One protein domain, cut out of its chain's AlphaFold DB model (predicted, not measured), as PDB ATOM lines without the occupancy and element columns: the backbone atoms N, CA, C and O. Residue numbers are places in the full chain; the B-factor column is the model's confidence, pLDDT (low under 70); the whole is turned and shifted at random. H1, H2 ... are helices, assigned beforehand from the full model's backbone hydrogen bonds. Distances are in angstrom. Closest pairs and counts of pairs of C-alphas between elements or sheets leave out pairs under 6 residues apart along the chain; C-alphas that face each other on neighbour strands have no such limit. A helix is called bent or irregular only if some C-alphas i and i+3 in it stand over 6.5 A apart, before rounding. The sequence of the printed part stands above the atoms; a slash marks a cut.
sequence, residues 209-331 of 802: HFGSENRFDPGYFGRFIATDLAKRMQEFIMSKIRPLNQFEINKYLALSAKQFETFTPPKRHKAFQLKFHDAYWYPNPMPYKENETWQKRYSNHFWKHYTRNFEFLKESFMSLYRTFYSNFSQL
ATOM      1  N   HIS A 209     164.213 241.855 365.361       56.97
ATOM      2  CA  HIS A 209     163.296 242.608 364.488       56.97
ATOM      3  C   HIS A 209     161.820 242.552 364.922       56.97
ATOM      4  O   HIS A 209     161.090 243.525 364.752       56.97
ATOM      5  N   PHE A 210     161.361 241.420 365.464       49.88
ATOM      6  CA  PHE A 210     159.946 241.177 365.790       49.88
ATOM      7  C   PHE A 210     159.684 241.283 367.298       49.88
ATOM      8  O   PHE A 210     159.274 240.320 367.957       49.88
ATOM      9  N   GLY A 211     159.972 242.466 367.844       47.78
ATOM     10  CA  GLY A 211     159.858 242.765 369.269       47.78
ATOM     11  C   GLY A 211     158.491 242.400 369.866       47.78
ATOM     12  O   GLY A 211     157.445 242.675 369.289       47.78
ATOM     13  N   SER A 212     158.520 241.814 371.066       47.25
ATOM     14  CA  SER A 212     157.387 241.359 371.896       47.25
ATOM     15  C   SER A 212     156.614 240.095 371.476       47.25
ATOM     16  O   SER A 212     156.101 239.424 372.372       47.25
ATOM     17  N   GLU A 213     156.597 239.683 370.202       51.44
ATOM     18  CA  GLU A 213     155.840 238.482 369.778       51.44
ATOM     19  C   GLU A 213     156.693 237.202 369.677       51.44
ATOM     20  O   GLU A 213     156.256 236.130 370.105       51.44
ATOM     21  N   ASN A 214     157.939 237.287 369.194       51.81
ATOM     22  CA  ASN A 214     158.812 236.114 369.067       51.81
ATOM     23  C   ASN A 214     159.576 235.816 370.368       51.81
ATOM     24  O   ASN A 214     160.667 236.333 370.613       51.81
ATOM     25  N   ARG A 215     159.026 234.923 371.202       56.47
ATOM     26  CA  ARG A 215     159.761 234.350 372.343       56.47
ATOM     27  C   ARG A 215     160.844 233.383 371.858       56.47
ATOM     28  O   ARG A 215     160.628 232.608 370.934       56.47
ATOM     29  N   PHE A 216     161.986 233.393 372.540       62.00
ATOM     30  CA  PHE A 216     163.091 232.469 372.290       62.00
ATOM     31  C   PHE A 216     162.647 231.001 372.474       62.00
ATOM     32  O   PHE A 216     162.340 230.601 373.595       62.00
ATOM     33  N   ASP A 217     162.644 230.203 371.401       70.00
ATOM     34  CA  ASP A 217     162.390 228.755 371.418       70.00
ATOM     35  C   ASP A 217     163.672 227.984 371.804       70.00
ATOM     36  O   ASP A 217     164.609 227.899 371.002       70.00
ATOM     37  N   PRO A 218     163.739 227.361 373.000       63.47
ATOM     38  CA  PRO A 218     164.928 226.632 373.443       63.47
ATOM     39  C   PRO A 218     165.182 225.320 372.684       63.47
ATOM     40  O   PRO A 218     166.271 224.758 372.799       63.47
ATOM     41  N   GLY A 219     164.184 224.809 371.956       67.50
ATOM     42  CA  GLY A 219     164.240 223.563 371.195       67.50
ATOM     43  C   GLY A 219     164.532 223.742 369.704       67.50
ATOM     44  O   GLY A 219     164.861 222.753 369.049       67.50
ATOM     45  N   TYR A 220     164.452 224.967 369.168       79.81
ATOM     46  CA  TYR A 220     164.662 225.258 367.741       79.81
ATOM     47  C   TYR A 220     165.977 224.670 367.213       79.81
ATOM     48  O   TYR A 220     165.976 223.903 366.254       79.81
ATOM     49  N   PHE A 221     167.089 224.945 367.900       74.00
ATOM     50  CA  PHE A 221     168.426 224.530 367.466       74.00
ATOM     51  C   PHE A 221     168.659 223.025 367.547       74.00
ATOM     52  O   PHE A 221     169.342 222.477 366.691       74.00
ATOM     53  N   GLY A 222     168.058 222.340 368.525       72.06
ATOM     54  CA  GLY A 222     168.093 220.878 368.572       72.06
ATOM     55  C   GLY A 222     167.419 220.260 367.345       72.06
ATOM     56  O   GLY A 222     167.964 219.335 366.752       72.06
ATOM     57  N   ARG A 223     166.277 220.821 366.917       81.56
ATOM     58  CA  ARG A 223     165.569 220.373 365.708       81.56
ATOM     59  C   ARG A 223     166.350 220.721 364.439       81.56
ATOM     60  O   ARG A 223     166.623 219.817 363.664       81.56
ATOM     61  N   PHE A 224     166.804 221.970 364.287       82.94
ATOM     62  CA  PHE A 224     167.624 222.410 363.149       82.94
ATOM     63  C   PHE A 224     168.881 221.544 362.951       82.94
ATOM     64  O   PHE A 224     169.161 221.118 361.833       82.94
ATOM     65  N   ILE A 225     169.615 221.231 364.029       78.00
ATOM     66  CA  ILE A 225     170.798 220.363 363.951       78.00
ATOM     67  C   ILE A 225     170.410 218.939 363.519       78.00
ATOM     68  O   ILE A 225     171.070 218.356 362.658       78.00
ATOM     69  N   ALA A 226     169.344 218.384 364.104       72.69
ATOM     70  CA  ALA A 226     168.911 217.012 363.849       72.69
ATOM     71  C   ALA A 226     168.281 216.797 362.459       72.69
ATOM     72  O   ALA A 226     168.328 215.678 361.951       72.69
ATOM     73  N   THR A 227     167.693 217.833 361.849       76.88
ATOM     74  CA  THR A 227     167.013 217.741 360.546       76.88
ATOM     75  C   THR A 227     167.765 218.479 359.444       76.88
ATOM     76  O   THR A 227     168.385 217.848 358.588       76.88
ATOM     77  N   ASP A 228     167.732 219.809 359.455       79.81
ATOM     78  CA  ASP A 228     168.153 220.633 358.320       79.81
ATOM     79  C   ASP A 228     169.672 220.615 358.142       79.81
ATOM     80  O   ASP A 228     170.163 220.454 357.025       79.81
ATOM     81  N   LEU A 229     170.429 220.714 359.239       79.31
ATOM     82  CA  LEU A 229     171.890 220.707 359.207       79.31
ATOM     83  C   LEU A 229     172.441 219.336 358.787       79.31
ATOM     84  O   LEU A 229     173.309 219.262 357.919       79.31
ATOM     85  N   ALA A 230     171.912 218.248 359.359       75.44
ATOM     86  CA  ALA A 230     172.313 216.883 359.015       75.44
ATOM     87  C   ALA A 230     171.970 216.521 357.556       75.44
ATOM     88  O   ALA A 230     172.776 215.890 356.869       75.44
ATOM     89  N   LYS A 231     170.816 216.977 357.049       79.69
ATOM     90  CA  LYS A 231     170.444 216.830 355.636       79.69
ATOM     91  C   LYS A 231     171.355 217.655 354.719       79.69
ATOM     92  O   LYS A 231     171.874 217.127 353.738       79.69
ATOM     93  N   ARG A 232     171.617 218.921 355.058       81.12
ATOM     94  CA  ARG A 232     172.518 219.796 354.289       81.12
ATOM     95  C   ARG A 232     173.942 219.242 354.225       81.12
ATOM     96  O   ARG A 232     174.580 219.316 353.180       81.12
ATOM     97  N   MET A 233     174.410 218.620 355.310       84.56
ATOM     98  CA  MET A 233     175.683 217.897 355.364       84.56
ATOM     99  C   MET A 233     175.727 216.750 354.341       84.56
ATOM    100  O   MET A 233     176.699 216.637 353.600       84.56
ATOM    101  N   GLN A 234     174.669 215.934 354.256       74.88
ATOM    102  CA  GLN A 234     174.558 214.850 353.268       74.88
ATOM    103  C   GLN A 234     174.591 215.376 351.829       74.88
ATOM    104  O   GLN A 234     175.377 214.895 351.014       74.88
ATOM    105  N   GLU A 235     173.773 216.387 351.525       78.31
ATOM    106  CA  GLU A 235     173.682 216.992 350.190       78.31
ATOM    107  C   GLU A 235     175.009 217.638 349.756       78.31
ATOM    108  O   GLU A 235     175.435 217.468 348.613       78.31
ATOM    109  N   PHE A 236     175.701 218.318 350.675       77.38
ATOM    110  CA  PHE A 236     177.011 218.923 350.430       77.38
ATOM    111  C   PHE A 236     178.113 217.887 350.203       77.38
ATOM    112  O   PHE A 236     178.890 218.020 349.262       77.38
ATOM    113  N   ILE A 237     178.181 216.828 351.018       75.44
ATOM    114  CA  ILE A 237     179.154 215.746 350.802       75.44
ATOM    115  C   ILE A 237     178.922 215.118 349.428       75.44
ATOM    116  O   ILE A 237     179.874 214.973 348.666       75.44
ATOM    117  N   MET A 238     177.666 214.822 349.077       66.38
ATOM    118  CA  MET A 238     177.308 214.274 347.767       66.38
ATOM    119  C   MET A 238     177.710 215.192 346.611       66.38
ATOM    120  O   MET A 238     178.262 214.709 345.623       66.38
ATOM    121  N   SER A 239     177.477 216.505 346.715       67.62
ATOM    122  CA  SER A 239     177.879 217.450 345.668       67.62
ATOM    123  C   SER A 239     179.402 217.600 345.562       67.62
ATOM    124  O   SER A 239     179.913 217.720 344.450       67.62
ATOM    125  N   LYS A 240     180.127 217.521 346.688       67.31
ATOM    126  CA  LYS A 240     181.593 217.611 346.749       67.31
ATOM    127  C   LYS A 240     182.316 216.364 346.248       67.31
ATOM    128  O   LYS A 240     183.330 216.524 345.585       67.31
ATOM    129  N   ILE A 241     181.827 215.151 346.525       61.16
ATOM    130  CA  ILE A 241     182.492 213.909 346.078       61.16
ATOM    131  C   ILE A 241     182.155 213.530 344.631       61.16
ATOM    132  O   ILE A 241     182.961 212.883 343.971       61.16
ATOM    133  N   ARG A 242     180.989 213.941 344.111       59.00
ATOM    134  CA  ARG A 242     180.514 213.587 342.761       59.00
ATOM    135  C   ARG A 242     181.469 213.934 341.596       59.00
ATOM    136  O   ARG A 242     181.487 213.142 340.658       59.00
ATOM    137  N   PRO A 243     182.207 215.065 341.585       51.22
ATOM    138  CA  PRO A 243     183.155 215.382 340.511       51.22
ATOM    139  C   PRO A 243     184.579 214.838 340.733       51.22
ATOM    140  O   PRO A 243     185.419 215.022 339.857       51.22
ATOM    141  N   LEU A 244     184.876 214.227 341.885       48.44
ATOM    142  CA  LEU A 244     186.240 213.865 342.289       48.44
ATOM    143  C   LEU A 244     186.619 212.436 341.876       48.44
ATOM    144  O   LEU A 244     185.761 211.561 341.737       48.44
ATOM    145  N   ASN A 245     187.920 212.175 341.724       46.19
ATOM    146  CA  ASN A 245     188.405 210.811 341.492       46.19
ATOM    147  C   ASN A 245     188.466 209.990 342.798       46.19
ATOM    148  O   ASN A 245     188.407 210.524 343.904       46.19
ATOM    149  N   GLN A 246     188.597 208.664 342.694       47.12
ATOM    150  CA  GLN A 246     188.533 207.762 343.854       47.12
ATOM    151  C   GLN A 246     189.601 208.053 344.929       47.12
ATOM    152  O   GLN A 246     189.338 207.867 346.118       47.12
ATOM    153  N   PHE A 247     190.785 208.534 344.538       45.84
ATOM    154  CA  PHE A 247     191.840 208.926 345.475       45.84
ATOM    155  C   PHE A 247     191.458 210.201 346.242       45.84
ATOM    156  O   PHE A 247     191.551 210.236 347.468       45.84
ATOM    157  N   GLU A 248     190.953 211.218 345.543       53.62
ATOM    158  CA  GLU A 248     190.475 212.475 346.131       53.62
ATOM    159  C   GLU A 248     189.258 212.278 347.040       53.62
ATOM    160  O   GLU A 248     189.218 212.851 348.128       53.62
ATOM    161  N   ILE A 249     188.305 211.422 346.652       57.09
ATOM    162  CA  ILE A 249     187.153 211.045 347.487       57.09
ATOM    163  C   ILE A 249     187.640 210.429 348.804       57.09
ATOM    164  O   ILE A 249     187.218 210.857 349.882       57.09
ATOM    165  N   ASN A 250     188.565 209.467 348.736       57.34
ATOM    166  CA  ASN A 250     189.132 208.829 349.925       57.34
ATOM    167  C   ASN A 250     189.919 209.828 350.792       57.34
ATOM    168  O   ASN A 250     189.737 209.848 352.009       57.34
ATOM    169  N   LYS A 251     190.737 210.701 350.181       62.91
ATOM    170  CA  LYS A 251     191.488 211.766 350.869       62.91
ATOM    171  C   LYS A 251     190.542 212.723 351.607       62.91
ATOM    172  O   LYS A 251     190.706 212.936 352.807       62.91
ATOM    173  N   TYR A 252     189.526 213.255 350.926       68.50
ATOM    174  CA  TYR A 252     188.562 214.202 351.494       68.50
ATOM    175  C   TYR A 252     187.739 213.593 352.639       68.50
ATOM    176  O   TYR A 252     187.589 214.212 353.698       68.50
ATOM    177  N   LEU A 253     187.227 212.371 352.456       72.81
ATOM    178  CA  LEU A 253     186.408 211.704 353.467       72.81
ATOM    179  C   LEU A 253     187.229 211.280 354.696       72.81
ATOM    180  O   LEU A 253     186.767 211.479 355.819       72.81
ATOM    181  N   ALA A 254     188.455 210.775 354.515       69.31
ATOM    182  CA  ALA A 254     189.331 210.406 355.629       69.31
ATOM    183  C   ALA A 254     189.799 211.630 356.441       69.31
ATOM    184  O   ALA A 254     189.829 211.583 357.673       69.31
ATOM    185  N   LEU A 255     190.115 212.749 355.778       69.75
ATOM    186  CA  LEU A 255     190.466 214.002 356.459       69.75
ATOM    187  C   LEU A 255     189.259 214.616 357.184       69.75
ATOM    188  O   LEU A 255     189.398 215.071 358.320       69.75
ATOM    189  N   SER A 256     188.062 214.532 356.597       76.75
ATOM    190  CA  SER A 256     186.806 214.931 357.250       76.75
ATOM    191  C   SER A 256     186.477 214.065 358.475       76.75
ATOM    192  O   SER A 256     186.086 214.601 359.512       76.75
ATOM    193  N   ALA A 257     186.706 212.746 358.416       76.19
ATOM    194  CA  ALA A 257     186.581 211.855 359.574       76.19
ATOM    195  C   ALA A 257     187.552 212.260 360.701       76.19
ATOM    196  O   ALA A 257     187.149 212.435 361.851       76.19
ATOM    197  N   LYS A 258     188.821 212.509 360.353       76.94
ATOM    198  CA  LYS A 258     189.866 212.968 361.282       76.94
ATOM    199  C   LYS A 258     189.571 214.351 361.883       76.94
ATOM    200  O   LYS A 258     189.968 214.626 363.021       76.94
ATOM    201  N   GLN A 259     188.849 215.226 361.179       79.62
ATOM    202  CA  GLN A 259     188.391 216.489 361.765       79.62
ATOM    203  C   GLN A 259     187.426 216.269 362.935       79.62
ATOM    204  O   GLN A 259     187.594 216.930 363.956       79.62
ATOM    205  N   PHE A 260     186.486 215.319 362.870       79.31
ATOM    206  CA  PHE A 260     185.585 215.052 364.004       79.31
ATOM    207  C   PHE A 260     186.324 214.602 365.280       79.31
ATOM    208  O   PHE A 260     185.835 214.824 366.387       79.31
ATOM    209  N   GLU A 261     187.516 214.012 365.149       74.88
ATOM    210  CA  GLU A 261     188.376 213.630 366.279       74.88
ATOM    211  C   GLU A 261     189.249 214.788 366.786       74.88
ATOM    212  O   GLU A 261     189.479 214.947 367.989       74.88
ATOM    213  N   THR A 262     189.762 215.615 365.875       72.62
ATOM    214  CA  THR A 262     190.714 216.683 366.214       72.62
ATOM    215  C   THR A 262     190.026 217.988 366.623       72.62
ATOM    216  O   THR A 262     190.492 218.640 367.564       72.62
ATOM    217  N   PHE A 263     188.919 218.355 365.972       77.94
ATOM    218  CA  PHE A 263     188.201 219.632 366.098       77.94
ATOM    219  C   PHE A 263     186.981 219.498 367.021       77.94
ATOM    220  O   PHE A 263     185.856 219.857 366.691       77.94
ATOM    221  N   THR A 264     187.211 218.967 368.222       79.06
ATOM    222  CA  THR A 264     186.143 218.761 369.207       79.06
ATOM    223  C   THR A 264     185.610 220.088 369.780       79.06
ATOM    224  O   THR A 264     186.366 221.066 369.894       79.06
ATOM    225  N   PRO A 265     184.339 220.145 370.234       83.75
ATOM    226  CA  PRO A 265     183.728 221.381 370.729       83.75
ATOM    227  C   PRO A 265     184.473 222.124 371.866       83.75
ATOM    228  O   PRO A 265     184.424 223.356 371.908       83.75
ATOM    229  N   PRO A 266     185.221 221.466 372.779       77.69
ATOM    230  CA  PRO A 266     186.061 222.185 373.740       77.69
ATOM    231  C   PRO A 266     187.194 222.996 373.090       77.69
ATOM    232  O   PRO A 266     187.557 224.053 373.601       77.69
ATOM    233  N   LYS A 267     187.746 222.525 371.963       79.56
ATOM    234  CA  LYS A 267     188.877 223.157 371.262       79.56
ATOM    235  C   LYS A 267     188.431 224.250 370.290       79.56
ATOM    236  O   LYS A 267     189.118 225.257 370.150       79.56
ATOM    237  N   ARG A 268     187.276 224.074 369.637       84.31
ATOM    238  CA  ARG A 268     186.768 224.990 368.599       84.31
ATOM    239  C   ARG A 268     185.932 226.166 369.118       84.31
ATOM    240  O   ARG A 268     185.629 227.070 368.348       84.31
ATOM    241  N   HIS A 269     185.623 226.231 370.417       81.81
ATOM    242  CA  HIS A 269     184.725 227.256 370.975       81.81
ATOM    243  C   HIS A 269     185.106 228.705 370.611       81.81
ATOM    244  O   HIS A 269     184.241 229.484 370.221       81.81
ATOM    245  N   LYS A 270     186.397 229.065 370.688       79.50
ATOM    246  CA  LYS A 270     186.867 230.409 370.301       79.50
ATOM    247  C   LYS A 270     186.750 230.666 368.793       79.50
ATOM    248  O   LYS A 270     186.404 231.776 368.404       79.50
ATOM    249  N   ALA A 271     186.997 229.654 367.959       81.94
ATOM    250  CA  ALA A 271     186.840 229.756 366.507       81.94
ATOM    251  C   ALA A 271     185.364 229.956 366.123       81.94
ATOM    252  O   ALA A 271     185.052 230.828 365.319       81.94
ATOM    253  N   PHE A 272     184.444 229.236 366.771       83.06
ATOM    254  CA  PHE A 272     183.008 229.433 366.577       83.06
ATOM    255  C   PHE A 272     182.513 230.804 367.060       83.06
ATOM    256  O   PHE A 272     181.679 231.414 366.401       83.06
ATOM    257  N   GLN A 273     183.029 231.324 368.182       82.06
ATOM    258  CA  GLN A 273     182.707 232.686 368.630       82.06
ATOM    259  C   GLN A 273     183.092 233.741 367.582       82.06
ATOM    260  O   GLN A 273     182.326 234.682 367.379       82.06
ATOM    261  N   LEU A 274     184.228 233.555 366.898       81.69
ATOM    262  CA  LEU A 274     184.668 234.414 365.798       81.69
ATOM    263  C   LEU A 274     183.771 234.244 364.558       81.69
ATOM    264  O   LEU A 274     183.164 235.220 364.133       81.69
ATOM    265  N   LYS A 275     183.553 233.009 364.073       84.56
ATOM    266  CA  LYS A 275     182.619 232.705 362.964       84.56
ATOM    267  C   LYS A 275     181.224 233.313 363.191       84.56
ATOM    268  O   LYS A 275     180.639 233.896 362.284       84.56
ATOM    269  N   PHE A 276     180.697 233.215 364.414       80.06
ATOM    270  CA  PHE A 276     179.406 233.797 364.798       80.06
ATOM    271  C   PHE A 276     179.409 235.331 364.755       80.06
ATOM    272  O   PHE A 276     178.460 235.938 364.264       80.06
ATOM    273  N   HIS A 277     180.460 235.957 365.281       80.06
ATOM    274  CA  HIS A 277     180.634 237.405 365.243       80.06
ATOM    275  C   HIS A 277     180.726 237.920 363.797       80.06
ATOM    276  O   HIS A 277     180.032 238.872 363.437       80.06
ATOM    277  N   ASP A 278     181.513 237.252 362.957       80.81
ATOM    278  CA  ASP A 278     181.746 237.655 361.572       80.81
ATOM    279  C   ASP A 278     180.465 237.498 360.736       80.81
ATOM    280  O   ASP A 278     180.077 238.418 360.014       80.81
ATOM    281  N   ALA A 279     179.721 236.401 360.929       80.88
ATOM    282  CA  ALA A 279     178.386 236.225 360.356       80.88
ATOM    283  C   ALA A 279     177.377 237.280 360.863       80.88
ATOM    284  O   ALA A 279     176.503 237.711 360.104       80.88
ATOM    285  N   TYR A 280     177.479 237.728 362.125       78.38
ATOM    286  CA  TYR A 280     176.583 238.756 362.666       78.38
ATOM    287  C   TYR A 280     176.810 240.102 361.986       78.38
ATOM    288  O   TYR A 280     175.848 240.751 361.564       78.38
ATOM    289  N   TRP A 281     178.067 240.513 361.863       72.62
ATOM    290  CA  TRP A 281     178.426 241.813 361.310       72.62
ATOM    291  C   TRP A 281     178.420 241.863 359.782       72.62
ATOM    292  O   TRP A 281     178.300 242.954 359.229       72.62
ATOM    293  N   TYR A 282     178.459 240.721 359.090       73.81
ATOM    294  CA  TYR A 282     178.377 240.670 357.630       73.81
ATOM    295  C   TYR A 282     177.188 241.489 357.068       73.81
ATOM    296  O   TYR A 282     176.056 241.329 357.549       73.81
ATOM    297  N   PRO A 283     177.406 242.330 356.033       60.66
ATOM    298  CA  PRO A 283     178.646 242.499 355.255       60.66
ATOM    299  C   PRO A 283     179.630 243.556 355.799       60.66
ATOM    300  O   PRO A 283     180.659 243.786 355.177       60.66
ATOM    301  N   ASN A 284     179.340 244.199 356.936       63.03
ATOM    302  CA  ASN A 284     180.112 245.313 357.499       63.03
ATOM    303  C   ASN A 284     180.975 244.844 358.691       63.03
ATOM    304  O   ASN A 284     180.527 244.957 359.835       63.03
ATOM    305  N   PRO A 285     182.194 244.309 358.474       64.75
ATOM    306  CA  PRO A 285     182.996 243.706 359.536       64.75
ATOM    307  C   PRO A 285     183.368 244.720 360.625       64.75
ATOM    308  O   PRO A 285     184.078 245.697 360.385       64.75
ATOM    309  N   MET A 286     182.928 244.450 361.853       65.44
ATOM    310  CA  MET A 286     183.391 245.148 363.053       65.44
ATOM    311  C   MET A 286     184.612 244.429 363.646       65.44
ATOM    312  O   MET A 286     184.792 243.235 363.418       65.44
ATOM    313  N   PRO A 287     185.474 245.107 364.421       71.56
ATOM    314  CA  PRO A 287     186.570 244.444 365.120       71.56
ATOM    315  C   PRO A 287     186.051 243.654 366.334       71.56
ATOM    316  O   PRO A 287     185.459 244.243 367.240       71.56
ATOM    317  N   TYR A 288     186.339 242.347 366.395       66.94
ATOM    318  CA  TYR A 288     185.963 241.494 367.531       66.94
ATOM    319  C   TYR A 288     186.583 241.995 368.840       66.94
ATOM    320  O   TYR A 288     187.805 242.006 369.013       66.94
ATOM    321  N   LYS A 289     185.729 242.372 369.794       70.81
ATOM    322  CA  LYS A 289     186.124 242.772 371.150       70.81
ATOM    323  C   LYS A 289     185.713 241.688 372.135       70.81
ATOM    324  O   LYS A 289     184.530 241.478 372.386       70.81
ATOM    325  N   GLU A 290     186.696 241.056 372.774       57.38
ATOM    326  CA  GLU A 290     186.499 239.915 373.692       57.38
ATOM    327  C   GLU A 290     185.589 240.233 374.907       57.38
ATOM    328  O   GLU A 290     185.081 239.319 375.570       57.38
ATOM    329  N   ASN A 291     185.337 241.525 375.152       57.03
ATOM    330  CA  ASN A 291     184.530 242.079 376.239       57.03
ATOM    331  C   ASN A 291     183.048 242.326 375.875       57.03
ATOM    332  O   ASN A 291     182.275 242.686 376.763       57.03
ATOM    333  N   GLU A 292     182.620 242.161 374.617       58.22
ATOM    334  CA  GLU A 292     181.217 242.401 374.238       58.22
ATOM    335  C   GLU A 292     180.288 241.301 374.778       58.22
ATOM    336  O   GLU A 292     180.381 240.117 374.450       58.22
ATOM    337  N   THR A 293     179.385 241.694 375.678       56.69
ATOM    338  CA  THR A 293     178.700 240.758 376.582       56.69
ATOM    339  C   THR A 293     177.478 240.067 375.986       56.69
ATOM    340  O   THR A 293     177.080 239.025 376.506       56.69
ATOM    341  N   TRP A 294     176.863 240.610 374.933       61.19
ATOM    342  CA  TRP A 294     175.595 240.100 374.399       61.19
ATOM    343  C   TRP A 294     175.796 239.094 373.252       61.19
ATOM    344  O   TRP A 294     175.263 237.988 373.333       61.19
ATOM    345  N   GLN A 295     176.661 239.380 372.272       64.62
ATOM    346  CA  GLN A 295     177.026 238.424 371.209       64.62
ATOM    347  C   GLN A 295     177.611 237.140 371.797       64.62
ATOM    348  O   GLN A 295     177.221 236.037 371.420       64.62
ATOM    349  N   LYS A 296     178.465 237.290 372.818       69.06
ATOM    350  CA  LYS A 296     179.055 236.196 373.595       69.06
ATOM    351  C   LYS A 296     178.009 235.343 374.322       69.06
ATOM    352  O   LYS A 296     178.224 234.151 374.498       69.06
ATOM    353  N   ARG A 297     176.858 235.897 374.731       72.56
ATOM    354  CA  ARG A 297     175.750 235.105 375.309       72.56
ATOM    355  C   ARG A 297     175.070 234.246 374.245       72.56
ATOM    356  O   ARG A 297     174.827 233.070 374.504       72.56
ATOM    357  N   TYR A 298     174.795 234.814 373.072       73.88
ATOM    358  CA  TYR A 298     174.160 234.095 371.970       73.88
ATOM    359  C   TYR A 298     175.073 233.011 371.386       73.88
ATOM    360  O   TYR A 298     174.674 231.848 371.355       73.88
ATOM    361  N   SER A 299     176.326 233.332 371.045       79.75
ATOM    362  CA  SER A 299     177.289 232.345 370.539       79.75
ATOM    363  C   SER A 299     177.547 231.214 371.544       79.75
ATOM    364  O   SER A 299     177.486 230.049 371.159       79.75
ATOM    365  N   ASN A 300     177.699 231.508 372.843       82.06
ATOM    366  CA  ASN A 300     177.785 230.471 373.883       82.06
ATOM    367  C   ASN A 300     176.525 229.584 373.942       82.06
ATOM    368  O   ASN A 300     176.622 228.385 374.213       82.06
ATOM    369  N   HIS A 301     175.334 230.152 373.717       78.44
ATOM    370  CA  HIS A 301     174.085 229.389 373.714       78.44
ATOM    371  C   HIS A 301     174.009 228.442 372.510       78.44
ATOM    372  O   HIS A 301     173.705 227.261 372.682       78.44
ATOM    373  N   PHE A 302     174.338 228.919 371.307       77.69
ATOM    374  CA  PHE A 302     174.378 228.080 370.106       77.69
ATOM    375  C   PHE A 302     175.471 227.013 370.201       77.69
ATOM    376  O   PHE A 302     175.211 225.844 369.908       77.69
ATOM    377  N   TRP A 303     176.641 227.365 370.742       86.00
ATOM    378  CA  TRP A 303     177.722 226.412 370.978       86.00
ATOM    379  C   TRP A 303     177.336 225.292 371.941       86.00
ATOM    380  O   TRP A 303     177.722 224.140 371.744       86.00
ATOM    381  N   LYS A 304     176.522 225.591 372.959       85.31
ATOM    382  CA  LYS A 304     176.001 224.582 373.888       85.31
ATOM    383  C   LYS A 304     175.104 223.557 373.188       85.31
ATOM    384  O   LYS A 304     175.162 222.380 373.537       85.31
ATOM    385  N   HIS A 305     174.300 223.971 372.206       81.50
ATOM    386  CA  HIS A 305     173.487 223.046 371.400       81.50
ATOM    387  C   HIS A 305     174.323 222.277 370.380       81.50
ATOM    388  O   HIS A 305     174.131 221.070 370.259       81.50
ATOM    389  N   TYR A 306     175.292 222.922 369.723       83.19
ATOM    390  CA  TYR A 306     176.252 222.239 368.849       83.19
ATOM    391  C   TYR A 306     177.019 221.149 369.611       83.19
ATOM    392  O   TYR A 306     176.971 219.981 369.243       83.19
ATOM    393  N   THR A 307     177.607 221.498 370.761       86.62
ATOM    394  CA  THR A 307     178.344 220.573 371.642       86.62
ATOM    395  C   THR A 307     177.506 219.359 372.050       86.62
ATOM    396  O   THR A 307     178.011 218.242 372.068       86.62
ATOM    397  N   ARG A 308     176.216 219.557 372.360       84.81
ATOM    398  CA  ARG A 308     175.295 218.476 372.757       84.81
ATOM    399  C   ARG A 308     174.940 217.514 371.623       84.81
ATOM    400  O   ARG A 308     174.622 216.368 371.908       84.81
ATOM    401  N   ASN A 309     174.974 217.976 370.375       83.06
ATOM    402  CA  ASN A 309     174.580 217.200 369.195       83.06
ATOM    403  C   ASN A 309     175.779 216.826 368.299       83.06
ATOM    404  O   ASN A 309     175.594 216.232 367.239       83.06
ATOM    405  N   PHE A 310     177.009 217.141 368.717       85.94
ATOM    406  CA  PHE A 310     178.225 216.890 367.940       85.94
ATOM    407  C   PHE A 310     178.420 215.402 367.625       85.94
ATOM    408  O   PHE A 310     178.703 215.050 366.484       85.94
ATOM    409  N   GLU A 311     178.182 214.516 368.599       84.62
ATOM    410  CA  GLU A 311     178.309 213.067 368.390       84.62
ATOM    411  C   GLU A 311     177.241 212.523 367.422       84.62
ATOM    412  O   GLU A 311     177.515 211.614 366.647       84.62
ATOM    413  N   PHE A 312     176.046 213.128 367.388       86.12
ATOM    414  CA  PHE A 312     175.009 212.793 366.405       86.12
ATOM    415  C   PHE A 312     175.421 213.202 364.982       86.12
ATOM    416  O   PHE A 312     175.240 212.423 364.046       86.12
ATOM    417  N   LEU A 313     176.010 214.391 364.806       82.81
ATOM    418  CA  LEU A 313     176.547 214.831 363.511       82.81
ATOM    419  C   LEU A 313     177.714 213.942 363.059       82.81
ATOM    420  O   LEU A 313     177.761 213.533 361.899       82.81
ATOM    421  N   LYS A 314     178.605 213.582 363.988       87.31
ATOM    422  CA  LYS A 314     179.722 212.662 363.760       87.31
ATOM    423  C   LYS A 314     179.247 211.273 363.337       87.31
ATOM    424  O   LYS A 314     179.687 210.794 362.300       87.31
ATOM    425  N   GLU A 315     178.331 210.629 364.063       84.50
ATOM    426  CA  GLU A 315     177.819 209.310 363.653       84.50
ATOM    427  C   GLU A 315     176.992 209.382 362.360       84.50
ATOM    428  O   GLU A 315     177.077 208.477 361.532       84.50
ATOM    429  N   SER A 316     176.278 210.487 362.114       80.94
ATOM    430  CA  SER A 316     175.613 210.731 360.825       80.94
ATOM    431  C   SER A 316     176.620 210.784 359.670       80.94
ATOM    432  O   SER A 316     176.387 210.180 358.624       80.94
ATOM    433  N   PHE A 317     177.767 211.445 359.861       84.25
ATOM    434  CA  PHE A 317     178.868 211.453 358.897       84.25
ATOM    435  C   PHE A 317     179.524 210.069 358.752       84.25
ATOM    436  O   PHE A 317     179.708 209.583 357.637       84.25
ATOM    437  N   MET A 318     179.842 209.400 359.863       80.06
ATOM    438  CA  MET A 318     180.525 208.101 359.858       80.06
ATOM    439  C   MET A 318     179.659 206.984 359.260       80.06
ATOM    440  O   MET A 318     180.190 206.068 358.635       80.06
ATOM    441  N   SER A 319     178.332 207.070 359.383       80.00
ATOM    442  CA  SER A 319     177.381 206.183 358.702       80.00
ATOM    443  C   SER A 319     177.465 206.311 357.172       80.00
ATOM    444  O   SER A 319     177.616 205.311 356.463       80.00
ATOM    445  N   LEU A 320     177.471 207.547 356.655       71.50
ATOM    446  CA  LEU A 320     177.669 207.821 355.226       71.50
ATOM    447  C   LEU A 320     179.037 207.314 354.764       71.50
ATOM    448  O   LEU A 320     179.118 206.582 353.782       71.50
ATOM    449  N   TYR A 321     180.099 207.642 355.506       74.44
ATOM    450  CA  TYR A 321     181.468 207.218 355.213       74.44
ATOM    451  C   TYR A 321     181.585 205.693 355.069       74.44
ATOM    452  O   TYR A 321     182.105 205.209 354.063       74.44
ATOM    453  N   ARG A 322     181.021 204.931 356.019       74.31
ATOM    454  CA  ARG A 322     180.961 203.459 355.965       74.31
ATOM    455  C   ARG A 322     180.193 202.963 354.731       74.31
ATOM    456  O   ARG A 322     180.658 202.030 354.083       74.31
ATOM    457  N   THR A 323     179.080 203.610 354.375       68.88
ATOM    458  CA  THR A 323     178.248 203.253 353.208       68.88
ATOM    459  C   THR A 323     178.976 203.478 351.876       68.88
ATOM    460  O   THR A 323     178.879 202.650 350.970       68.88
ATOM    461  N   PHE A 324     179.753 204.560 351.746       62.09
ATOM    462  CA  PHE A 324     180.628 204.749 350.582       62.09
ATOM    463  C   PHE A 324     181.699 203.662 350.520       62.09
ATOM    464  O   PHE A 324     181.849 203.007 349.488       62.09
ATOM    465  N   TYR A 325     182.390 203.416 351.635       55.34
ATOM    466  CA  TYR A 325     183.478 202.440 351.701       55.34
ATOM    467  C   TYR A 325     183.018 201.008 351.369       55.34
ATOM    468  O   TYR A 325     183.713 200.292 350.650       55.34
ATOM    469  N   SER A 326     181.827 200.591 351.819       52.19
ATOM    470  CA  SER A 326     181.272 199.265 351.503       52.19
ATOM    471  C   SER A 326     180.909 199.095 350.026       52.19
ATOM    472  O   SER A 326     181.102 198.012 349.473       52.19
ATOM    473  N   ASN A 327     180.426 200.156 349.373       49.44
ATOM    474  CA  ASN A 327     180.029 200.110 347.965       49.44
ATOM    475  C   ASN A 327     181.243 200.080 347.014       49.44
ATOM    476  O   ASN A 327     181.158 199.492 345.938       49.44
ATOM    477  N   PHE A 328     182.397 200.625 347.421       44.62
ATOM    478  CA  PHE A 328     183.640 200.525 346.641       44.62
ATOM    479  C   PHE A 328     184.190 199.092 346.548       44.62
ATOM    480  O   PHE A 328     184.726 198.712 345.507       44.62
ATOM    481  N   SER A 329     184.018 198.265 347.584       37.22
ATOM    482  CA  SER A 329     184.512 196.877 347.585       37.22
ATOM    483  C   SER A 329     183.844 195.989 346.527       37.22
ATOM    484  O   SER A 329     184.462 195.039 346.052       37.22
ATOM    485  N   GLN A 330     182.603 196.296 346.129       34.88
ATOM    486  CA  GLN A 330     181.846 195.518 345.139       34.88
ATOM    487  C   GLN A 330     182.154 195.898 343.679       34.88
ATOM    488  O   GLN A 330     181.810 195.145 342.772       34.88
ATOM    489  N   LEU A 331     182.840 197.022 343.434       31.64
ATOM    490  CA  LEU A 331     183.314 197.397 342.092       31.64
ATOM    491  C   LEU A 331     184.619 196.678 341.701       31.64
ATOM    492  O   LEU A 331     184.899 196.521 340.516       31.64
TER     493      LEU A 331
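This is residues 209 to 331 of the 802 residues of an uncharacterized protein of Chryseobacterium sp. CBo1 (UniProt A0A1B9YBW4). A long bent helix, H4, is the spine of this elongated model, and the three other helices pack on it: H1 and H2 run beside its second arm, H4b, with the start of H1 reaching the first arm, H4a, and H3 crosses H4a in a hairpin. Before H1 a tail, residues 209 to 217, sticks out free of the body. The printed part has 123 residues, with four named helices in the order H1, H2, H3, H4 and no named strand; the class is all helix. It is loose, with a radius of gyration of the C-alphas of 17.8 A, and spans 58 by 31 by 27 A.

Go along from residue 209 and you meet H1, residues 220 to 241; H2, residues 246 to 262; H3, residues 265 to 281; and the hub H4, residues 295 to 329, which touches the other three. By its hydrogen bonds H4 was assigned as one helix, but it is bent: C-alphas 308 and 311 are 7.6 A apart, and its arms H4a, residues 295 to 308, and H4b, residues 311 to 329, stand at a steep tilt of 50 degrees. H1 touches H4b with residues 225 to 234 alone, at a shallow tilt of 26 degrees, the same way; the closest C-alphas, of Ala 230 and Leu 313, are 6.5 A apart. With residues 221 to 225 alone H1 touches H4a, about perpendicular at 73 degrees, only just past steep; the closest C-alphas are those of Gly 222 and His 305, 6.5 A. H2 touches H4b at a shallow tilt of 25 degrees, opposite ways, closest at the C-alphas of Phe 260 and Lys 314, 6.3 A. H3 and H4a touch as a hairpin, opposite ways at a steep tilt of 45 degrees, closest at the C-alphas of Pro 265 and Thr 307, 5.5 A. H1 and H3 are apart. In H4a every O i to N i+4 pair is within hydrogen-bond range; the counts are 16 of 18 in H1, 12 of 13 in H2, 11 of 13 in H3 and 14 of 15 in H4b.

Find C-alpha 220 at (164.662, 225.258, 367.741); from there H1 runs 30.3 A, with a kink of 28 degrees near residue 230, and is only just irregular, C-alphas 226 and 229 being 6.6 A apart. H2 is 24.2 A long. H3, 23.1 A, starts at C-alpha 265, (183.728, 221.381, 370.729); it is irregular, with C-alphas 267 and 270 7.6 A apart, and has a kink of 33 degrees near residue 272. H4a measures 20.1 A, and H4b 27.1 A to C-alpha 329 at (184.512, 196.877, 347.585).

The C-alphas of Ser 212 and Leu 331, the two farthest apart, are 59.1 A from each other. The printed part has no cut; the links H1 to H2 and H2 to H3 are tight, and H3 to H4, residues 282 to 294, is long. The mean pLDDT of the printed part is 70.5, and 48 residues are under 70, among them residues 209 to 216, 238 to 252 and 323 to 331.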